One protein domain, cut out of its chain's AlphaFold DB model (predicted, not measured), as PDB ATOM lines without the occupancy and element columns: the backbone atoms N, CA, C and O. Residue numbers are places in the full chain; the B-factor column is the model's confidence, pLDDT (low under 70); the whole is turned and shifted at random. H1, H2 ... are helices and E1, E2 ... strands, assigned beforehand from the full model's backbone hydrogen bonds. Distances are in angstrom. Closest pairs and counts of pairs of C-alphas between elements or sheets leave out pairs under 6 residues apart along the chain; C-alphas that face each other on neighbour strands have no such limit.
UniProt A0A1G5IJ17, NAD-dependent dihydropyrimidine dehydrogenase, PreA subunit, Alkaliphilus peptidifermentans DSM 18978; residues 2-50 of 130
ATOM      1  N   ARG A   2     -17.763   3.580 -19.101       87.69
ATOM      2  CA  ARG A   2     -16.570   4.050 -18.361       87.69
ATOM      3  C   ARG A   2     -16.825   4.324 -16.873       87.69
ATOM      4  O   ARG A   2     -16.203   3.693 -16.029       87.69
ATOM      5  N   ILE A   3     -17.794   5.191 -16.572       90.31
ATOM      6  CA  ILE A   3     -18.187   5.532 -15.195       90.31
ATOM      7  C   ILE A   3     -18.642   4.296 -14.412       90.31
ATOM      8  O   ILE A   3     -18.175   4.063 -13.304       90.31
ATOM      9  N   GLU A   4     -19.477   3.449 -15.014       90.38
ATOM     10  CA  GLU A   4     -19.906   2.196 -14.379       90.38
ATOM     11  C   GLU A   4     -18.733   1.257 -14.068       90.38
ATOM     12  O   GLU A   4     -18.735   0.580 -13.041       90.38
ATOM     13  N   HIS A   5     -17.686   1.250 -14.898       89.50
ATOM     14  CA  HIS A   5     -16.475   0.500 -14.583       89.50
ATOM     15  C   HIS A   5     -15.761   1.063 -13.348       89.50
ATOM     16  O   HIS A   5     -15.433   0.288 -12.453       89.50
ATOM     17  N   LEU A   6     -15.575   2.384 -13.264       92.94
ATOM     18  CA  LEU A   6     -14.974   3.031 -12.091       92.94
ATOM     19  C   LEU A   6     -15.784   2.763 -10.815       92.94
ATOM     20  O   LEU A   6     -15.218   2.333  -9.811       92.94
ATOM     21  N   LYS A   7     -17.116   2.893 -10.871       94.31
ATOM     22  CA  LYS A   7     -18.006   2.514  -9.759       94.31
ATOM     23  C   LYS A   7     -17.796   1.058  -9.345       94.31
ATOM     24  O   LYS A   7     -17.667   0.765  -8.161       94.31
ATOM     25  N   SER A   8     -17.700   0.148 -10.317       92.62
ATOM     26  CA  SER A   8     -17.490  -1.277 -10.042       92.62
ATOM     27  C   SER A   8     -16.138  -1.590  -9.398       92.62
ATOM     28  O   SER A   8     -16.009  -2.635  -8.767       92.62
ATOM     29  N   VAL A   9     -15.135  -0.719  -9.553       93.88
ATOM     30  CA  VAL A   9     -13.805  -0.901  -8.959       93.88
ATOM     31  C   VAL A   9     -13.816  -0.594  -7.461       93.88
ATOM     32  O   VAL A   9     -13.143  -1.288  -6.703       93.88
ATOM     33  N   LEU A  10     -14.624   0.371  -7.007       94.94
ATOM     34  CA  LEU A  10     -14.674   0.817  -5.603       94.94
ATOM     35  C   LEU A  10     -15.052  -0.274  -4.586       94.94
ATOM     36  O   LEU A  10     -14.840  -0.078  -3.386       94.94
ATOM     37  N   LYS A  11     -15.588  -1.407  -5.056       93.44
ATOM     38  CA  LYS A  11     -15.905  -2.578  -4.228       93.44
ATOM     39  C   LYS A  11     -14.676  -3.382  -3.787       93.44
ATOM     40  O   LYS A  11     -14.797  -4.207  -2.892       93.44
ATOM     41  N   TYR A  12     -13.529  -3.197  -4.441       94.62
ATOM     42  CA  TYR A  12     -12.295  -3.914  -4.118       94.62
ATOM     43  C   TYR A  12     -11.451  -3.153  -3.087       94.62
ATOM     44  O   TYR A  12     -11.665  -1.966  -2.823       94.62
ATOM     45  N   ASN A  13     -10.461  -3.844  -2.522       92.75
ATOM     46  CA  ASN A  13      -9.503  -3.249  -1.596       92.75
ATOM     47  C   ASN A  13      -8.481  -2.396  -2.361       92.75
ATOM     48  O   ASN A  13      -7.966  -2.823  -3.396       92.75
ATOM     49  N   MET A  14      -8.211  -1.195  -1.852       96.06
ATOM     50  CA  MET A  14      -7.306  -0.204  -2.442       96.06
ATOM     51  C   MET A  14      -6.926   0.853  -1.395       96.06
ATOM     52  O   MET A  14      -7.714   1.036  -0.458       96.06
ATOM     53  N   PRO A  15      -5.789   1.556  -1.547       96.06
ATOM     54  CA  PRO A  15      -5.418   2.661  -0.672       96.06
ATOM     55  C   PRO A  15      -6.329   3.880  -0.869       96.06
ATOM     56  O   PRO A  15      -7.015   4.024  -1.892       96.06
ATOM     57  N   ASP A  16      -6.350   4.759   0.134       96.88
ATOM     58  CA  ASP A  16      -7.266   5.900   0.174       96.88
ATOM     59  C   ASP A  16      -7.006   6.922  -0.933       96.88
ATOM     60  O   ASP A  16      -7.957   7.522  -1.431       96.88
ATOM     61  N   ASP A  17      -5.761   7.085  -1.380       96.44
ATOM     62  CA  ASP A  17      -5.412   8.002  -2.466       96.44
ATOM     63  C   ASP A  17      -6.115   7.610  -3.777       96.44
ATOM     64  O   ASP A  17      -6.798   8.437  -4.387       96.44
ATOM     65  N   LEU A  18      -6.053   6.329  -4.163       96.19
ATOM     66  CA  LEU A  18      -6.745   5.835  -5.355       96.19
ATOM     67  C   LEU A  18      -8.263   5.893  -5.174       96.19
ATOM     68  O   LEU A  18      -8.997   6.282  -6.086       96.19
ATOM     69  N   ARG A  19      -8.748   5.517  -3.987       96.94
ATOM     70  CA  ARG A  19     -10.178   5.525  -3.668       96.94
ATOM     71  C   ARG A  19     -10.770   6.928  -3.779       96.94
ATOM     72  O   ARG A  19     -11.853   7.085  -4.346       96.94
ATOM     73  N   ASN A  20     -10.082   7.927  -3.237       95.94
ATOM     74  CA  ASN A  20     -10.513   9.318  -3.271       95.94
ATOM     75  C   ASN A  20     -10.439   9.865  -4.691       95.94
ATOM     76  O   ASN A  20     -11.445  10.374  -5.172       95.94
ATOM     77  N   ARG A  21      -9.357   9.588  -5.428       94.81
ATOM     78  CA  ARG A  21      -9.255   9.966  -6.843       94.81
ATOM     79  C   ARG A  21     -10.413   9.434  -7.690       94.81
ATOM     80  O   ARG A  21     -11.011  10.188  -8.453       94.81
ATOM     81  N   ILE A  22     -10.775   8.156  -7.541       95.50
ATOM     82  CA  ILE A  22     -11.929   7.584  -8.256       95.50
ATOM     83  C   ILE A  22     -13.227   8.294  -7.846       95.50
ATOM     84  O   ILE A  22     -14.059   8.595  -8.701       95.50
ATOM     85  N   ARG A  23     -13.428   8.560  -6.551       95.62
ATOM     86  CA  ARG A  23     -14.626   9.258  -6.058       95.62
ATOM     87  C   ARG A  23     -14.722  10.682  -6.589       95.62
ATOM     88  O   ARG A  23     -15.827  11.090  -6.931       95.62
ATOM     89  N   ASP A  24     -13.616  11.403  -6.675       94.25
ATOM     90  CA  ASP A  24     -13.592  12.787  -7.146       94.25
ATOM     91  C   ASP A  24     -13.995  12.858  -8.622       94.25
ATOM     92  O   ASP A  24     -14.925  13.583  -8.970       94.25
ATOM     93  N   VAL A  25     -13.426  11.985  -9.462       94.00
ATOM     94  CA  VAL A  25     -13.819  11.847 -10.880       94.00
ATOM     95  C   VAL A  25     -15.290  11.436 -11.035       94.00
ATOM     96  O   VAL A  25     -15.955  11.831 -11.987       94.00
ATOM     97  N   LEU A  26     -15.833  10.635 -10.111       92.81
ATOM     98  CA  LEU A  26     -17.245  10.232 -10.143       92.81
ATOM     99  C   LEU A  26     -18.210  11.326  -9.659       92.81
ATOM    100  O   LEU A  26     -19.359  11.339 -10.103       92.81
ATOM    101  N   LYS A  27     -17.782  12.192  -8.734       90.50
ATOM    102  CA  LYS A  27     -18.583  13.307  -8.194       90.50
ATOM    103  C   LYS A  27     -18.594  14.512  -9.128       90.50
ATOM    104  O   LYS A  27     -19.587  15.232  -9.182       90.50
ATOM    105  N   ASN A  28     -17.507  14.733  -9.859       82.19
ATOM    106  CA  ASN A  28     -17.396  15.846 -10.784       82.19
ATOM    107  C   ASN A  28     -18.268  15.601 -12.020       82.19
ATOM    108  O   ASN A  28     -17.872  14.948 -12.981       82.19
ATOM    109  N   HIS A  29     -19.460  16.198 -12.029       65.31
ATOM    110  CA  HIS A  29     -20.366  16.175 -13.183       65.31
ATOM    111  C   HIS A  29     -19.766  16.822 -14.449       65.31
ATOM    112  O   HIS A  29     -20.280  16.608 -15.545       65.31
ATOM    113  N   HIS A  30     -18.669  17.577 -14.300       71.06
ATOM    114  CA  HIS A  30     -17.897  18.199 -15.378       71.06
ATOM    115  C   HIS A  30     -16.654  17.407 -15.802       71.06
ATOM    116  O   HIS A  30     -15.943  17.871 -16.696       71.06
ATOM    117  N   SER A  31     -16.365  16.250 -15.192       70.75
ATOM    118  CA  SER A  31     -15.212  15.447 -15.601       70.75
ATOM    119  C   SER A  31     -15.315  15.113 -17.080       70.75
ATOM    120  O   SER A  31     -16.257  14.460 -17.545       70.75
ATOM    121  N   ASN A  32     -14.340  15.608 -17.836       85.12
ATOM    122  CA  ASN A  32     -14.291  15.390 -19.265       85.12
ATOM    123  C   ASN A  32     -13.833  13.951 -19.561       85.12
ATOM    124  O   ASN A  32     -13.395  13.192 -18.691       85.12
ATOM    125  N   LYS A  33     -13.966  13.553 -20.825       89.25
ATOM    126  CA  LYS A  33     -13.619  12.202 -21.274       89.25
ATOM    127  C   LYS A  33     -12.163  11.834 -20.956       89.25
ATOM    128  O   LYS A  33     -11.912  10.687 -20.589       89.25
ATOM    129  N   ASP A  34     -11.245  12.789 -21.069       90.75
ATOM    130  CA  ASP A  34      -9.809  12.562 -20.902       90.75
ATOM    131  C   ASP A  34      -9.446  12.312 -19.437       90.75
ATOM    132  O   ASP A  34      -8.651  11.421 -19.137       90.75
ATOM    133  N   GLU A  35     -10.087  13.020 -18.507       91.38
ATOM    134  CA  GLU A  35      -9.919  12.793 -17.070       91.38
ATOM    135  C   GLU A  35     -10.415  11.397 -16.660       91.38
ATOM    136  O   GLU A  35      -9.719  10.656 -15.957       91.38
ATOM    137  N   ILE A  36     -11.583  10.987 -17.170       92.44
ATOM    138  CA  ILE A  36     -12.132   9.646 -16.931       92.44
ATOM    139  C   ILE A  36     -11.202   8.574 -17.510       92.44
ATOM    140  O   ILE A  36     -10.928   7.569 -16.847       92.44
ATOM    141  N   ASP A  37     -10.710   8.764 -18.736       93.62
ATOM    142  CA  ASP A  37      -9.801   7.820 -19.389       93.62
ATOM    143  C   ASP A  37      -8.443   7.743 -18.665       93.62
ATOM    144  O   ASP A  37      -7.900   6.645 -18.505       93.62
ATOM    145  N   SER A  38      -7.949   8.860 -18.129       94.88
ATOM    146  CA  SER A  38      -6.754   8.924 -17.279       94.88
ATOM    147  C   SER A  38      -6.930   8.142 -15.971       94.88
ATOM    148  O   SER A  38      -6.117   7.272 -15.654       94.88
ATOM    149  N   CYS A  39      -8.034   8.360 -15.250       95.00
ATOM    150  CA  CYS A  39      -8.345   7.623 -14.020       95.00
ATOM    151  C   CYS A  39      -8.518   6.116 -14.280       95.00
ATOM    152  O   CYS A  39      -8.025   5.272 -13.525       95.00
ATOM    153  N   LEU A  40      -9.169   5.751 -15.389       94.25
ATOM    154  CA  LEU A  40      -9.296   4.359 -15.820       94.25
ATOM    155  C   LEU A  40      -7.939   3.720 -16.123       94.25
ATOM    156  O   LEU A  40      -7.732   2.551 -15.788       94.25
ATOM    157  N   LYS A  41      -7.041   4.454 -16.785       95.19
ATOM    158  CA  LYS A  41      -5.688   3.989 -17.101       95.19
ATOM    159  C   LYS A  41      -4.907   3.705 -15.821       95.19
ATOM    160  O   LYS A  41      -4.473   2.569 -15.636       95.19
ATOM    161  N   GLU A  42      -4.839   4.670 -14.911       95.25
ATOM    162  CA  GLU A  42      -4.171   4.504 -13.616       95.25
ATOM    163  C   GLU A  42      -4.761   3.325 -12.830       95.25
ATOM    164  O   GLU A  42      -4.033   2.443 -12.378       95.25
ATOM    165  N   THR A  43      -6.091   3.248 -12.723       95.19
ATOM    166  CA  THR A  43      -6.775   2.149 -12.027       95.19
ATOM    167  C   THR A  43      -6.363   0.782 -12.586       95.19
ATOM    168  O   THR A  43      -6.159  -0.174 -11.836       95.19
ATOM    169  N   ARG A  44      -6.218   0.652 -13.911       93.38
ATOM    170  CA  ARG A  44      -5.776  -0.601 -14.549       93.38
ATOM    171  C   ARG A  44      -4.320  -0.929 -14.233       93.38
ATOM    172  O   ARG A  44      -4.020  -2.098 -14.011       93.38
ATOM    173  N   GLU A  45      -3.446   0.070 -14.213       94.94
ATOM    174  CA  GLU A  45      -2.013  -0.075 -13.909       94.94
ATOM    175  C   GLU A  45      -1.767  -0.421 -12.435       94.94
ATOM    176  O   GLU A  45      -0.832  -1.154 -12.099       94.94
ATOM    177  N   ARG A  46      -2.654   0.047 -11.557       96.00
ATOM    178  CA  ARG A  46      -2.639  -0.222 -10.119       96.00
ATOM    179  C   ARG A  46      -3.275  -1.560  -9.742       96.00
ATOM    180  O   ARG A  46      -3.123  -2.007  -8.609       96.00
ATOM    181  N   LYS A  47      -3.934  -2.261 -10.671       95.44
ATOM    182  CA  LYS A  47      -4.510  -3.582 -10.388       95.44
ATOM    183  C   LYS A  47      -3.415  -4.597 -10.040       95.44
ATOM    184  O   LYS A  47      -2.521  -4.880 -10.832       95.44
ATOM    185  N   SER A  48      -3.548  -5.190  -8.865       96.00
ATOM    186  CA  SER A  48      -2.660  -6.185  -8.273       96.00
ATOM    187  C   SER A  48      -3.480  -7.307  -7.619       96.00
ATOM    188  O   SER A  48      -4.711  -7.363  -7.742       96.00
ATOM    189  N   TYR A  49      -2.802  -8.234  -6.945       96.62
ATOM    190  CA  TYR A  49      -3.429  -9.355  -6.260       96.62
ATOM    191  C   TYR A  49      -2.881  -9.526  -4.844       96.62
ATOM    192  O   TYR A  49      -1.721  -9.210  -4.591       96.62
ATOM    193  N   THR A  50      -3.706 -10.034  -3.926       96.38
ATOM    194  CA  THR A  50      -3.319 -10.228  -2.513       96.38
ATOM    195  C   THR A  50      -2.342 -11.386  -2.306       96.38
ATOM    196  O   THR A  50      -1.632 -11.426  -1.308       96.38
TER     197      THR A  50
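Overview. This is residues 2 to 50 of the 130 residues of the protein "NAD-dependent dihydropyrimidine dehydrogenase, PreA subunit" of Alkaliphilus peptidifermentans DSM 18978 (UniProt A0A1G5IJ17). What shape do these atoms make? Three helices, H1, H2 and H3, pack side by side as a small up-and-down bundle, their centres in a triangle, and the short strand E1 runs on from the end of H3 as a tail. Residues 27 to 32 stick out at the turn between H2 and H3. What are the make-up and size? The printed part has 49 residues, with H1, H2, H3 and E1 in that order, and is mostly helix. It is compact, with a radius of gyration of the C-alphas of 10.3 A, yet elongated, spanning 34 by 18 by 16 A.

Arrangement. What does H1 touch? H1, residues 2 to 9, touches residues 22 to 26 alone of H2, residues 16 to 27, opposite ways at a shallow tilt of 35.0 degrees, only just short of steep; the closest C-alphas, of Leu 6 and Ile 22, are 6.7 A apart. It touches residues 36 to 40 alone of H3, residues 33 to 46, the same way at a shallow tilt of 30 degrees; the closest C-alphas, of Leu 6 and Leu 40, are 6.9 A apart. How do H2 and H3 stand? They touch, opposite ways at a shallow tilt of 24 degrees, with the closest C-alphas, of Val 25 and Ile 36, 6.7 A apart. H1 and H2 form a helical hairpin, and so do H2 and H3. Where is E1, and what of the backbones? E1, residues 47 to 49, meets H3 only through their link, is apart from H1 and H2, and pairs with no named strand. In H1, H2 and H3 every O i to N i+4 pair is within hydrogen-bond range.

Along the chain. Where does H1 begin? C-alpha 2 is at (-16.570, 4.050, -18.361). How long are the others? H2 measures 15.9 A and H3 20.0 A from first to last C-alpha. Where does E1 end? C-alpha 49 is at (-3.429, -9.355, -6.260).

Size, cuts and confidence. How far does it reach? The two C-alphas farthest apart, of His 30 and Thr 50, are 34.4 A apart. Are there cuts or weak places? The printed part has no cut and no long link, and His 29 is the one residue with pLDDT under 70.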